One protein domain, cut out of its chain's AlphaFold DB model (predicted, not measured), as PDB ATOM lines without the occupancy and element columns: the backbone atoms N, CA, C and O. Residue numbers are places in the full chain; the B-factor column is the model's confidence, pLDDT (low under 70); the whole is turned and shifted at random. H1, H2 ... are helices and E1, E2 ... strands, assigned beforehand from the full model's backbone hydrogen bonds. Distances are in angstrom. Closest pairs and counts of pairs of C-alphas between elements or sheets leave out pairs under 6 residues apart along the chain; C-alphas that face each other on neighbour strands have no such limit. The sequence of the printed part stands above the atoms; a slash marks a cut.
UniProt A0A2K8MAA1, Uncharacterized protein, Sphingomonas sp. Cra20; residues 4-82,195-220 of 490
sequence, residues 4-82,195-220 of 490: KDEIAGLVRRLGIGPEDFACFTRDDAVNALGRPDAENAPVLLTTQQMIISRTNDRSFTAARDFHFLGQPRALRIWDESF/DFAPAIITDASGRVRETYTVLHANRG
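This is residues 4 to 82 and 195 to 220 of the 490 residues of an uncharacterized protein of Sphingomonas sp. Cra20 (UniProt A0A2K8MAA1). Little regular structure: two short parallel strands, E1 and E2, stand side by side amid loops, with H1, H2 and H3 near them and H4 at the far end of the longest axis. The 105 printed residues include 41 in four named helices and two strands, mostly helix, ordered H1 E1 H2 E2 H3 H4. The whole is compact, with radius of gyration of the C-alphas 14.7 A and spans of 41 by 29 by 21 A.

H1, residues 4 to 14, and H2, residues 28 to 31, only just touch, with 3 pairs of C-alphas within 8 A, the closest those of Lys 4 and Val 30, 6.2 A. E1, residues 21 to 24, and E2, residues 43 to 46, are parallel neighbours; N 22 and O 43, 2.9 A apart, are within hydrogen-bond range. E1, H2 and E2 form a strand-helix-strand unit, two parallel neighbour strands with a helix between along the chain. H3, residues 48 to 55, and H4, residues 210 to 219, are apart. Each O i to N i+4 pair is within range in H1, H3 and H4; H2 is too short for one.

H1, 15.6 A long, begins at C-alpha 4 (358.853, 312.547, 360.488); H4, 14.2 A, ends at C-alpha 219 (345.595, 340.080, 348.836).

Residues 83 to 194 are not printed, a gap of 15.4 A between C-alphas 82 and 195. The link H2 to E2 is long. Residues 4 to 5 have pLDDT under 70.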
ATOM      1  N   LYS A   4     358.012 312.967 359.361       65.81
ATOM      2  CA  LYS A   4     358.853 312.547 360.488       65.81
ATOM      3  C   LYS A   4     360.345 312.875 360.322       65.81
ATOM      4  O   LYS A   4     360.945 313.431 361.237       65.81
ATOM      5  N   ASP A   5     360.937 312.550 359.172       69.00
ATOM      6  CA  ASP A   5     362.381 312.706 358.942       69.00
ATOM      7  C   ASP A   5     362.772 314.188 358.816       69.00
ATOM      8  O   ASP A   5     363.876 314.585 359.198       69.00
ATOM      9  N   GLU A   6     361.850 315.015 358.315       76.75
ATOM     10  CA  GLU A   6     362.038 316.455 358.131       76.75
ATOM     11  C   GLU A   6     362.001 317.194 359.470       76.75
ATOM     12  O   GLU A   6     362.934 317.944 359.752       76.75
ATOM     13  N   ILE A   7     361.011 316.917 360.331       83.06
ATOM     14  CA  ILE A   7     360.924 317.525 361.672       83.06
ATOM     15  C   ILE A   7     362.097 317.078 362.547       83.06
ATOM     16  O   ILE A   7     362.774 317.920 363.134       83.06
ATOM     17  N   ALA A   8     362.416 315.780 362.582       82.81
ATOM     18  CA  ALA A   8     363.575 315.294 363.335       82.81
ATOM     19  C   ALA A   8     364.893 315.897 362.807       82.81
ATOM     20  O   ALA A   8     365.792 316.246 363.573       82.81
ATOM     21  N   GLY A   9     365.012 316.052 361.486       82.50
ATOM     22  CA  GLY A   9     366.138 316.736 360.859       82.50
ATOM     23  C   GLY A   9     366.209 318.224 361.205       82.50
ATOM     24  O   GLY A   9     367.310 318.732 361.393       82.50
ATOM     25  N   LEU A  10     365.066 318.907 361.291       85.12
ATOM     26  CA  LEU A  10     364.971 320.312 361.672       85.12
ATOM     27  C   LEU A  10     365.390 320.521 363.128       85.12
ATOM     28  O   LEU A  10     366.264 321.347 363.364       85.12
ATOM     29  N   VAL A  11     364.863 319.727 364.068       87.75
ATOM     30  CA  VAL A  11     365.247 319.777 365.494       87.75
ATOM     31  C   VAL A  11     366.768 319.697 365.647       87.75
ATOM     32  O   VAL A  11     367.376 320.561 366.276       87.75
ATOM     33  N   ARG A  12     367.408 318.725 364.980       86.12
ATOM     34  CA  ARG A  12     368.873 318.574 365.011       86.12
ATOM     35  C   ARG A  12     369.626 319.797 364.484       86.12
ATOM     36  O   ARG A  12     370.712 320.080 364.971       86.12
ATOM     37  N   ARG A  13     369.089 320.493 363.475       84.75
ATOM     38  CA  ARG A  13     369.720 321.692 362.892       84.75
ATOM     39  C   ARG A  13     369.500 322.947 363.730       84.75
ATOM     40  O   ARG A  13     370.357 323.820 363.706       84.75
ATOM     41  N   LEU A  14     368.366 323.042 364.425       87.88
ATOM     42  CA  LEU A  14     368.058 324.170 365.302       87.88
ATOM     43  C   LEU A  14     368.933 324.170 366.560       87.88
ATOM     44  O   LEU A  14     369.188 325.236 367.105       87.88
ATOM     45  N   GLY A  15     369.399 322.998 367.005       88.50
ATOM     46  CA  GLY A  15     370.282 322.891 368.171       88.50
ATOM     47  C   GLY A  15     369.611 323.292 369.488       88.50
ATOM     48  O   GLY A  15     370.298 323.689 370.422       88.50
ATOM     49  N   ILE A  16     368.280 323.213 369.546       92.00
ATOM     50  CA  ILE A  16     367.461 323.524 370.725       92.00
ATOM     51  C   ILE A  16     367.296 322.290 371.622       92.00
ATOM     52  O   ILE A  16     367.240 321.165 371.115       92.00
ATOM     53  N   GLY A  17     367.215 322.497 372.939       92.62
ATOM     54  CA  GLY A  17     366.999 321.423 373.911       92.62
ATOM     55  C   GLY A  17     365.557 320.892 373.879       92.62
ATOM     56  O   GLY A  17     364.643 321.633 373.509       92.62
ATOM     57  N   PRO A  18     365.305 319.616 374.240       92.44
ATOM     58  CA  PRO A  18     363.955 319.029 374.273       92.44
ATOM     59  C   PRO A  18     362.960 319.770 375.188       92.44
ATOM     60  O   PRO A  18     361.749 319.664 375.003       92.44
ATOM     61  N   GLU A  19     363.451 320.539 376.154       93.62
ATOM     62  CA  GLU A  19     362.695 321.413 377.051       93.62
ATOM     63  C   GLU A  19     362.168 322.698 376.382       93.62
ATOM     64  O   GLU A  19     361.163 323.266 376.830       93.62
ATOM     65  N   ASP A  20     362.798 323.123 375.284       94.56
ATOM     66  CA  ASP A  20     362.528 324.398 374.609       94.56
ATOM     67  C   ASP A  20     361.511 324.279 373.469       94.56
ATOM     68  O   ASP A  20     361.012 325.292 372.964       94.56
ATOM     69  N   PHE A  21     361.173 323.055 373.053       96.69
ATOM     70  CA  PHE A  21     360.219 322.832 371.973       96.69
ATOM     71  C   PHE A  21     359.242 321.699 372.237       96.69
ATOM     72  O   PHE A  21     359.551 320.721 372.909       96.69
ATOM     73  N   ALA A  22     358.073 321.812 371.615       97.06
ATOM     74  CA  ALA A  22     357.128 320.724 371.434       97.06
ATOM     75  C   ALA A  22     356.903 320.465 369.943       97.06
ATOM     76  O   ALA A  22     357.080 321.345 369.095       97.06
ATOM     77  N   CYS A  23     356.466 319.252 369.632       95.88
ATOM     78  CA  CYS A  23     356.033 318.864 368.300       95.88
ATOM     79  C   CYS A  23     354.520 318.633 368.311       95.88
ATOM     80  O   CYS A  23     354.005 317.929 369.176       95.88
ATOM     81  N   PHE A  24     353.811 319.191 367.333       95.00
ATOM     82  CA  PHE A  24     352.381 318.972 367.153       95.00
ATOM     83  C   PHE A  24     352.088 318.467 365.749       95.00
ATOM     84  O   PHE A  24     352.017 319.220 364.776       95.00
ATOM     85  N   THR A  25     351.941 317.152 365.646       93.25
ATOM     86  CA  THR A  25     351.729 316.415 364.403       93.25
ATOM     87  C   THR A  25     350.721 315.284 364.619       93.25
ATOM     88  O   THR A  25     350.301 315.012 365.742       93.25
ATOM     89  N   ARG A  26     350.347 314.578 363.546       88.56
ATOM     90  CA  ARG A  26     349.532 313.351 363.637       88.56
ATOM     91  C   ARG A  26     350.311 312.117 364.111       88.56
ATOM     92  O   ARG A  26     349.750 311.028 364.101       88.56
ATOM     93  N   ASP A  27     351.599 312.252 364.412       88.31
ATOM     94  CA  ASP A  27     352.471 311.135 364.752       88.31
ATOM     95  C   ASP A  27     353.028 311.269 366.166       88.31
ATOM     96  O   ASP A  27     353.883 312.114 366.433       88.31
ATOM     97  N   ASP A  28     352.596 310.369 367.043       90.00
ATOM     98  CA  ASP A  28     352.969 310.379 368.457       90.00
ATOM     99  C   ASP A  28     354.481 310.240 368.660       90.00
ATOM    100  O   ASP A  28     355.048 310.871 369.549       90.00
ATOM    101  N   ALA A  29     355.167 309.498 367.784       91.06
ATOM    102  CA  ALA A  29     356.619 309.349 367.852       91.06
ATOM    103  C   ALA A  29     357.365 310.671 367.594       91.06
ATOM    104  O   ALA A  29     358.403 310.920 368.201       91.06
ATOM    105  N   VAL A  30     356.845 311.527 366.709       90.94
ATOM    106  CA  VAL A  30     357.408 312.864 366.459       90.94
ATOM    107  C   VAL A  30     357.022 313.824 367.578       90.94
ATOM    108  O   VAL A  30     357.849 314.633 367.994       90.94
ATOM    109  N   ASN A  31     355.794 313.716 368.090       92.94
ATOM    110  CA  ASN A  31     355.318 314.519 369.217       92.94
ATOM    111  C   ASN A  31     356.161 314.276 370.483       92.94
ATOM    112  O   ASN A  31     356.405 315.209 371.240       92.94
ATOM    113  N   ALA A  32     356.691 313.060 370.653       94.00
ATOM    114  CA  ALA A  32     357.570 312.678 371.757       94.00
ATOM    115  C   ALA A  32     359.033 313.167 371.640       94.00
ATOM    116  O   ALA A  32     359.829 312.880 372.531       94.00
ATOM    117  N   LEU A  33     359.424 313.866 370.563       93.31
ATOM    118  CA  LEU A  33     360.801 314.372 370.404       93.31
ATOM    119  C   LEU A  33     361.127 315.554 371.326       93.31
ATOM    120  O   LEU A  33     362.296 315.769 371.639       93.31
ATOM    121  N   GLY A  34     360.113 316.331 371.697       93.94
ATOM    122  CA  GLY A  34     360.232 317.471 372.599       93.94
ATOM    123  C   GLY A  34     359.380 317.265 373.842       93.94
ATOM    124  O   GLY A  34     358.992 316.145 374.182       93.94
ATOM    125  N   ARG A  35     359.042 318.357 374.517       94.94
ATOM    126  CA  ARG A  35     358.167 318.296 375.687       94.94
ATOM    127  C   ARG A  35     356.730 317.898 375.317       94.94
ATOM    128  O   ARG A  35     356.219 318.333 374.283       94.94
ATOM    129  N   PRO A  36     356.041 317.143 376.193       92.94
ATOM    130  CA  PRO A  36     354.656 316.726 375.964       92.94
ATOM    131  C   PRO A  36     353.661 317.892 376.056       92.94
ATOM    132  O   PRO A  36     352.562 317.827 375.513       92.94
ATOM    133  N   ASP A  37     354.044 318.960 376.753       93.62
ATOM    134  CA  ASP A  37     353.214 320.132 376.989       93.62
ATOM    135  C   ASP A  37     353.553 321.250 375.996       93.62
ATOM    136  O   ASP A  37     354.474 322.048 376.210       93.62
ATOM    137  N   ALA A  38     352.800 321.279 374.896       93.81
ATOM    138  CA  ALA A  38     352.959 322.255 373.824       93.81
ATOM    139  C   ALA A  38     352.602 323.691 374.236       93.81
ATOM    140  O   ALA A  38     353.151 324.632 373.663       93.81
ATOM    141  N   GLU A  39     351.723 323.877 375.223       94.12
ATOM    142  CA  GLU A  39     351.282 325.205 375.665       94.12
ATOM    143  C   GLU A  39     352.389 325.943 376.425       94.12
ATOM    144  O   GLU A  39     352.507 327.164 376.329       94.12
ATOM    145  N   ASN A  40     353.252 325.206 377.122       95.06
ATOM    146  CA  ASN A  40     354.384 325.775 377.852       95.06
ATOM    147  C   ASN A  40     355.712 325.705 377.079       95.06
ATOM    148  O   ASN A  40     356.753 326.083 377.613       95.06
ATOM    149  N   ALA A  41     355.699 325.241 375.826       95.88
ATOM    150  CA  ALA A  41     356.880 325.182 374.968       95.88
ATOM    151  C   ALA A  41     357.159 326.527 374.275       95.88
ATOM    152  O   ALA A  41     356.294 326.996 373.538       95.88
ATOM    153  N   PRO A  42     358.342 327.148 374.403       94.38
ATOM    154  CA  PRO A  42     358.670 328.363 373.650       94.38
ATOM    155  C   PRO A  42     358.590 328.184 372.125       94.38
ATOM    156  O   PRO A  42     358.105 329.072 371.423       94.38
ATOM    157  N   VAL A  43     358.984 327.015 371.610       96.00
ATOM    158  CA  VAL A  43     358.933 326.673 370.181       96.00
ATOM    159  C   VAL A  43     357.916 325.557 369.930       96.00
ATOM    160  O   VAL A  43     357.882 324.557 370.640       96.00
ATOM    161  N   LEU A  44     357.096 325.702 368.888       96.38
ATOM    162  CA  LEU A  44     356.190 324.648 368.425       96.38
ATOM    163  C   LEU A  44     356.520 324.280 366.984       96.38
ATOM    164  O   LEU A  44     356.389 325.106 366.081       96.38
ATOM    165  N   LEU A  45     356.912 323.030 366.770       95.25
ATOM    166  CA  LEU A  45     357.130 322.468 365.444       95.25
ATOM    167  C   LEU A  45     355.858 321.751 364.996       95.25
ATOM    168  O   LEU A  45     355.364 320.850 365.670       95.25
ATOM    169  N   THR A  46     355.304 322.148 363.856       93.69
ATOM    170  CA  THR A  46     354.062 321.574 363.331       93.69
ATOM    171  C   THR A  46     354.095 321.510 361.808       93.69
ATOM    172  O   THR A  46     355.047 321.966 361.182       93.69
ATOM    173  N   THR A  47     353.078 320.901 361.206       90.50
ATOM    174  CA  THR A  47     352.969 320.747 359.750       90.50
ATOM    175  C   THR A  47     351.876 321.650 359.189       90.50
ATOM    176  O   THR A  47     350.900 321.958 359.880       90.50
ATOM    177  N   GLN A  48     351.974 322.000 357.902       88.31
ATOM    178  CA  GLN A  48     350.914 322.715 357.179       88.31
ATOM    179  C   GLN A  48     349.544 322.041 357.362       88.31
ATOM    180  O   GLN A  48     348.544 322.705 357.631       88.31
ATOM    181  N   GLN A  49     349.500 320.709 357.289       86.69
ATOM    182  CA  GLN A  49     348.263 319.943 357.456       86.69
ATOM    183  C   GLN A  49     347.625 320.138 358.836       86.69
ATOM    184  O   GLN A  49     346.397 320.159 358.941       86.69
ATOM    185  N   MET A  50     348.425 320.275 359.901       91.50
ATOM    186  CA  MET A  50     347.893 320.539 361.239       91.50
ATOM    187  C   MET A  50     347.294 321.940 361.318       91.50
ATOM    188  O   MET A  50     346.164 322.060 361.793       91.50
ATOM    189  N   ILE A  51     347.985 322.950 360.775       92.12
ATOM    190  CA  ILE A  51     347.485 324.332 360.682       92.12
ATOM    191  C   ILE A  51     346.144 324.360 359.956       92.12
ATOM    192  O   ILE A  51     345.148 324.785 360.541       92.12
ATOM    193  N   ILE A  52     346.084 323.818 358.737       88.75
ATOM    194  CA  ILE A  52     344.853 323.757 357.936       88.75
ATOM    195  C   ILE A  52     343.752 323.026 358.709       88.75
ATOM    196  O   ILE A  52     342.640 323.527 358.826       88.75
ATOM    197  N   SER A  53     344.047 321.868 359.307       87.69
ATOM    198  CA  SER A  53     343.016 321.079 359.992       87.69
ATOM    199  C   SER A  53     342.436 321.747 361.242       87.69
ATOM    200  O   SER A  53     341.263 321.544 361.545       87.69
ATOM    201  N   ARG A  54     343.240 322.514 361.989       91.88
ATOM    202  CA  ARG A  54     342.826 323.171 363.243       91.88
ATOM    203  C   ARG A  54     342.227 324.552 363.026       91.88
ATOM    204  O   ARG A  54     341.459 325.014 363.864       91.88
ATOM    205  N   THR A  55     342.532 325.168 361.891       91.19
ATOM    206  CA  THR A  55     341.949 326.443 361.459       91.19
ATOM    207  C   THR A  55     340.802 326.272 360.465       91.19
ATOM    208  O   THR A  55     340.189 327.252 360.052       91.19
ATOM    209  N   ASN A  56     340.445 325.030 360.127       80.25
ATOM    210  CA  ASN A  56     339.270 324.730 359.321       80.25
ATOM    211  C   ASN A  56     338.015 325.219 360.069       80.25
ATOM    212  O   ASN A  56     337.567 324.584 361.026       80.25
ATOM    213  N   ASP A  57     337.501 326.375 359.646       81.25
ATOM    214  CA  ASP A  57     336.284 327.062 360.119       81.25
ATOM    215  C   ASP A  57     336.473 327.973 361.338       81.25
ATOM    216  O   ASP A  57     335.496 328.390 361.960       81.25
ATOM    217  N   ARG A  58     337.716 328.326 361.678       91.50
ATOM    218  CA  ARG A  58     338.004 329.277 362.759       91.50
ATOM    219  C   ARG A  58     339.262 330.092 362.484       91.50
ATOM    220  O   ARG A  58     340.161 329.634 361.791       91.50
ATOM    221  N   SER A  59     339.344 331.269 363.092       95.19
ATOM    222  CA  SER A  59     340.549 332.105 363.120       95.19
ATOM    223  C   SER A  59     341.738 331.369 363.751       95.19
ATOM    224  O   SER A  59     341.534 330.559 364.664       95.19
ATOM    225  N   PHE A  60     342.967 331.698 363.356       95.44
ATOM    226  CA  PHE A  60     344.183 331.154 363.967       95.44
ATOM    227  C   PHE A  60     344.242 331.439 365.475       95.44
ATOM    228  O   PHE A  60     344.551 330.554 366.269       95.44
ATOM    229  N   THR A  61     343.838 332.638 365.890       96.06
ATOM    230  CA  THR A  61     343.776 333.077 367.293       96.06
ATOM    231  C   THR A  61     342.903 332.164 368.158       96.06
ATOM    232  O   THR A  61     343.211 331.922 369.324       96.06
ATOM    233  N   ALA A  62     341.842 331.594 367.584       96.44
ATOM    234  CA  ALA A  62     340.929 330.685 368.278       96.44
ATOM    235  C   ALA A  62     341.440 329.232 368.351       96.44
ATOM    236  O   ALA A  62     340.855 328.407 369.060       96.44
ATOM    237  N   ALA A  63     342.505 328.886 367.623       95.62
ATOM    238  CA  ALA A  63     343.095 327.553 367.632       95.62
ATOM    239  C   ALA A  63     344.096 327.414 368.794       95.62
ATOM    240  O   ALA A  63     345.295 327.650 368.643       95.62
ATOM    241  N   ARG A  64     343.582 327.011 369.965       95.56
ATOM    242  CA  ARG A  64     344.362 326.853 371.210       95.56
ATOM    243  C   ARG A  64     345.549 325.898 371.089       95.56
ATOM    244  O   ARG A  64     346.528 326.071 371.801       95.56
ATOM    245  N   ASP A  65     345.501 324.944 370.156       95.38
ATOM    246  CA  ASP A  65     346.625 324.044 369.859       95.38
ATOM    247  C   ASP A  65     347.923 324.797 369.486       95.38
ATOM    248  O   ASP A  65     349.013 324.242 369.594       95.38
ATOM    249  N   PHE A  66     347.823 326.058 369.041       96.25
ATOM    250  CA  PHE A  66     348.961 326.892 368.635       96.25
ATOM    251  C   PHE A  66     349.292 328.006 369.633       96.25
ATOM    252  O   PHE A  66     349.961 328.983 369.276       96.25
ATOM    253  N   HIS A  67     348.811 327.897 370.871       96.81
ATOM    254  CA  HIS A  67     349.078 328.880 371.914       96.81
ATOM    255  C   HIS A  67     350.408 328.609 372.636       96.81
ATOM    256  O   HIS A  67     350.940 327.498 372.632       96.81
ATOM    257  N   PHE A  68     350.954 329.665 373.227       97.00
ATOM    258  CA  PHE A  68     352.019 329.651 374.218       97.00
ATOM    259  C   PHE A  68     351.541 330.481 375.407       97.00
ATOM    260  O   PHE A  68     351.171 331.642 375.221       97.00
ATOM    261  N   LEU A  69     351.510 329.892 376.605       96.25
ATOM    262  CA  LEU A  69     351.012 330.550 377.822       96.25
ATOM    263  C   LEU A  69     349.607 331.163 377.636       96.25
ATOM    264  O   LEU A  69     349.362 332.323 377.973       96.25
ATOM    265  N   GLY A  70     348.691 330.398 377.033       96.06
ATOM    266  CA  GLY A  70     347.311 330.822 376.771       96.06
ATOM    267  C   GLY A  70     347.128 331.917 375.710       96.06
ATOM    268  O   GLY A  70     346.015 332.420 375.555       96.06
ATOM    269  N   GLN A  71     348.186 332.312 374.992       96.31
ATOM    270  CA  GLN A  71     348.135 333.327 373.933       96.31
ATOM    271  C   GLN A  71     348.584 332.754 372.582       96.31
ATOM    272  O   GLN A  71     349.476 331.906 372.548       96.31
ATOM    273  N   PRO A  72     348.040 333.214 371.440       95.88
ATOM    274  CA  PRO A  72     348.525 332.793 370.127       95.88
ATOM    275  C   PRO A  72     350.016 333.087 369.952       95.88
ATOM    276  O   PRO A  72     350.487 334.177 370.284       95.88
ATOM    277  N   ARG A  73     350.767 332.150 369.363       95.44
ATOM    278  CA  ARG A  73     352.185 332.387 369.061       95.44
ATOM    279  C   ARG A  73     352.355 333.589 368.131       95.44
ATOM    280  O   ARG A  73     351.753 333.649 367.053       95.44
ATOM    281  N   ALA A  74     353.189 334.529 368.575       93.00
ATOM    282  CA  ALA A  74     353.406 335.817 367.922       93.00
ATOM    283  C   ALA A  74     354.328 335.735 366.691       93.00
ATOM    284  O   ALA A  74     354.162 336.514 365.757       93.00
ATOM    285  N   LEU A  75     355.274 334.786 366.672       94.12
ATOM    286  CA  LEU A  75     356.182 334.545 365.548       94.12
ATOM    287  C   LEU A  75     355.860 333.208 364.878       94.12
ATOM    288  O   LEU A  75     355.763 332.176 365.543       94.12
ATOM    289  N   ARG A  76     355.719 333.232 363.551       95.38
ATOM    290  CA  ARG A  76     355.417 332.066 362.712       95.38
ATOM    291  C   ARG A  76     356.434 332.021 361.579       95.38
ATOM    292  O   ARG A  76     356.621 333.019 360.886       95.38
ATOM    293  N   ILE A  77     357.094 330.880 361.410       93.88
ATOM    294  CA  ILE A  77     358.078 330.643 360.348       93.88
ATOM    295  C   ILE A  77     357.560 329.496 359.483       93.88
ATOM    296  O   ILE A  77     357.148 328.464 360.009       93.88
ATOM    297  N   TRP A  78     357.562 329.689 358.168       91.19
ATOM    298  CA  TRP A  78     357.022 328.757 357.186       91.19
ATOM    299  C   TRP A  78     358.120 328.321 356.209       91.19
ATOM    300  O   TRP A  78     358.473 329.074 355.306       91.19
ATOM    301  N   ASP A  79     358.649 327.107 356.384       85.38
ATOM    302  CA  ASP A  79     359.802 326.573 355.626       85.38
ATOM    303  C   ASP A  79     359.429 325.795 354.354       85.38
ATOM    304  O   ASP A  79     360.225 325.054 353.778       85.38
ATOM    305  N   GLU A  80     358.193 325.956 353.896       82.25
ATOM    306  CA  GLU A  80     357.669 325.268 352.725       82.25
ATOM    307  C   GLU A  80     357.117 326.257 351.702       82.25
ATOM    308  O   GLU A  80     357.033 327.466 351.903       82.25
ATOM    309  N   SER A  81     356.707 325.715 350.568       84.94
ATOM    310  CA  SER A  81     355.833 326.423 349.649       84.94
ATOM    311  C   SER A  81     354.600 326.974 350.359       84.94
ATOM    312  O   SER A  81     353.868 326.217 350.992       84.94
ATOM    313  N   PHE A  82     354.352 328.277 350.240       89.56
ATOM    314  CA  PHE A  82     353.157 328.895 350.798       89.56
ATOM    315  C   PHE A  82     352.090 329.084 349.718       89.56
ATOM    316  O   PHE A  82     352.302 329.753 348.704       89.56
ATOM    317  N   ASP A 195     344.151 336.163 360.077       93.81
ATOM    318  CA  ASP A 195     344.852 336.338 361.354       93.81
ATOM    319  C   ASP A 195     345.983 335.313 361.585       93.81
ATOM    320  O   ASP A 195     346.625 335.310 362.640       93.81
ATOM    321  N   PHE A 196     346.275 334.461 360.591       93.38
ATOM    322  CA  PHE A 196     347.531 333.715 360.511       93.38
ATOM    323  C   PHE A 196     348.733 334.620 360.197       93.38
ATOM    324  O   PHE A 196     349.866 334.271 360.537       93.38
ATOM    325  N   ALA A 197     348.523 335.799 359.614       91.44
ATOM    326  CA  ALA A 197     349.572 336.806 359.539       91.44
ATOM    327  C   ALA A 197     349.866 337.405 360.937       91.44
ATOM    328  O   ALA A 197     348.960 337.495 361.767       91.44
ATOM    329  N   PRO A 198     351.113 337.832 361.216       92.31
ATOM    330  CA  PRO A 198     352.282 337.779 360.336       92.31
ATOM    331  C   PRO A 198     352.962 336.397 360.321       92.31
ATOM    332  O   PRO A 198     353.010 335.699 361.332       92.31
ATOM    333  N   ALA A 199     353.546 336.026 359.177       93.81
ATOM    334  CA  ALA A 199     354.389 334.840 359.034       93.81
ATOM    335  C   ALA A 199     355.602 335.140 358.141       93.81
ATOM    336  O   ALA A 199     355.482 335.839 357.136       93.81
ATOM    337  N   ILE A 200     356.767 334.602 358.505       94.12
ATOM    338  CA  ILE A 200     357.991 334.677 357.702       94.12
ATOM    339  C   ILE A 200     358.066 333.420 356.841       94.12
ATOM    340  O   ILE A 200     358.160 332.314 357.370       94.12
ATOM    341  N   ILE A 201     358.034 333.589 355.523       92.56
ATOM    342  CA  ILE A 201     358.067 332.483 354.562       92.56
ATOM    343  C   ILE A 201     359.504 332.304 354.064       92.56
ATOM    344  O   ILE A 201     360.065 333.217 353.461       92.56
ATOM    345  N   THR A 202     360.102 331.133 354.296       89.44
ATOM    346  CA  THR A 202     361.480 330.783 353.898       89.44
ATOM    347  C   THR A 202     361.520 329.849 352.683       89.44
ATOM    348  O   THR A 202     362.391 328.993 352.549       89.44
ATOM    349  N   ASP A 203     360.590 330.038 351.745       89.06
ATOM    350  CA  ASP A 203     360.539 329.287 350.492       89.06
ATOM    351  C   ASP A 203     361.676 329.701 349.545       89.06
ATOM    352  O   ASP A 203     361.680 330.798 348.979       89.06
ATOM    353  N   ALA A 204     362.606 328.778 349.289       83.62
ATOM    354  CA  ALA A 204     363.711 328.977 348.350       83.62
ATOM    355  C   ALA A 204     363.254 329.377 346.932       83.62
ATOM    356  O   ALA A 204     364.004 329.997 346.180       83.62
ATOM    357  N   SER A 205     362.027 329.017 346.550       88.62
ATOM    358  CA  SER A 205     361.447 329.339 345.248       88.62
ATOM    359  C   SER A 205     360.619 330.622 345.222       88.62
ATOM    360  O   SER A 205     360.144 330.991 344.147       88.62
ATOM    361  N   GLY A 206     360.489 331.338 346.346       90.00
ATOM    362  CA  GLY A 206     359.641 332.528 346.464       90.00
ATOM    363  C   GLY A 206     359.905 333.604 345.407       90.00
ATOM    364  O   GLY A 206     358.974 334.251 344.942       90.00
ATOM    365  N   ARG A 207     361.156 333.737 344.943       89.62
ATOM    366  CA  ARG A 207     361.546 334.670 343.869       89.62
ATOM    367  C   ARG A 207     361.003 334.291 342.487       89.62
ATOM    368  O   ARG A 207     360.804 335.160 341.647       89.62
ATOM    369  N   VAL A 208     360.871 332.999 342.199       91.50
ATOM    370  CA  VAL A 208     360.597 332.506 340.836       91.50
ATOM    371  C   VAL A 208     359.194 331.942 340.671       91.50
ATOM    372  O   VAL A 208     358.787 331.668 339.541       91.50
ATOM    373  N   ARG A 209     358.477 331.742 341.775       91.12
ATOM    374  CA  ARG A 209     357.186 331.078 341.778       91.12
ATOM    375  C   ARG A 209     356.042 332.075 341.652       91.12
ATOM    376  O   ARG A 209     355.852 332.946 342.493       91.12
ATOM    377  N   GLU A 210     355.231 331.869 340.624       92.94
ATOM    378  CA  GLU A 210     354.165 332.794 340.237       92.94
ATOM    379  C   GLU A 210     353.007 332.864 341.243       92.94
ATOM    380  O   GLU A 210     352.281 333.852 341.295       92.94
ATOM    381  N   THR A 211     352.838 331.849 342.095       93.00
ATOM    382  CA  THR A 211     351.790 331.852 343.125       93.00
ATOM    383  C   THR A 211     351.944 333.006 344.115       93.00
ATOM    384  O   THR A 211     350.933 333.499 344.606       93.00
ATOM    385  N   TYR A 212     353.167 333.486 344.377       93.00
ATOM    386  CA  TYR A 212     353.382 334.670 345.217       93.00
ATOM    387  C   TYR A 212     352.960 335.960 344.515       93.00
ATOM    388  O   TYR A 212     352.360 336.818 345.156       93.00
ATOM    389  N   THR A 213     353.187 336.075 343.202       92.06
ATOM    390  CA  THR A 213     352.680 337.195 342.394       92.06
ATOM    391  C   THR A 213     351.155 337.228 342.421       92.06
ATOM    392  O   THR A 213     350.562 338.272 342.684       92.06
ATOM    393  N   VAL A 214     350.512 336.072 342.209       92.12
ATOM    394  CA  VAL A 214     349.048 335.942 342.274       92.12
ATOM    395  C   VAL A 214     348.541 336.315 343.664       92.12
ATOM    396  O   VAL A 214     347.599 337.097 343.782       92.12
ATOM    397  N   LEU A 215     349.172 335.806 344.720       91.56
ATOM    398  CA  LEU A 215     348.809 336.126 346.094       91.56
ATOM    399  C   LEU A 215     348.936 337.632 346.379       91.56
ATOM    400  O   LEU A 215     347.990 338.247 346.866       91.56
ATOM    401  N   HIS A 216     350.061 338.249 346.012       91.31
ATOM    402  CA  HIS A 216     350.278 339.685 346.177       91.31
ATOM    403  C   HIS A 216     349.229 340.512 345.418       91.31
ATOM    404  O   HIS A 216     348.628 341.408 346.003       91.31
ATOM    405  N   ALA A 217     348.936 340.169 344.161       90.12
ATOM    406  CA  ALA A 217     347.956 340.883 343.344       90.12
ATOM    407  C   ALA A 217     346.519 340.811 343.896       90.12
ATOM    408  O   ALA A 217     345.742 341.736 343.684       90.12
ATOM    409  N   ASN A 218     346.161 339.730 344.600       89.88
ATOM    410  CA  ASN A 218     344.794 339.512 345.093       89.88
ATOM    411  C   ASN A 218     344.602 339.860 346.577       89.88
ATOM    412  O   ASN A 218     343.475 340.101 347.007       89.88
ATOM    413  N   ARG A 219     345.671 339.860 347.380       88.00
ATOM    414  CA  ARG A 219     345.595 340.080 348.836       88.00
ATOM    415  C   ARG A 219     346.445 341.233 349.341       88.00
ATOM    416  O   ARG A 219     346.198 341.707 350.443       88.00
ATOM    417  N   GLY A 220     347.459 341.660 348.589       86.56
ATOM    418  CA  GLY A 220     348.358 342.755 348.966       86.56
ATOM    419  C   GLY A 220     349.183 342.514 350.238       86.56
ATOM    420  O   GLY A 220     349.905 343.406 350.669       86.56
TER     421      GLY A 220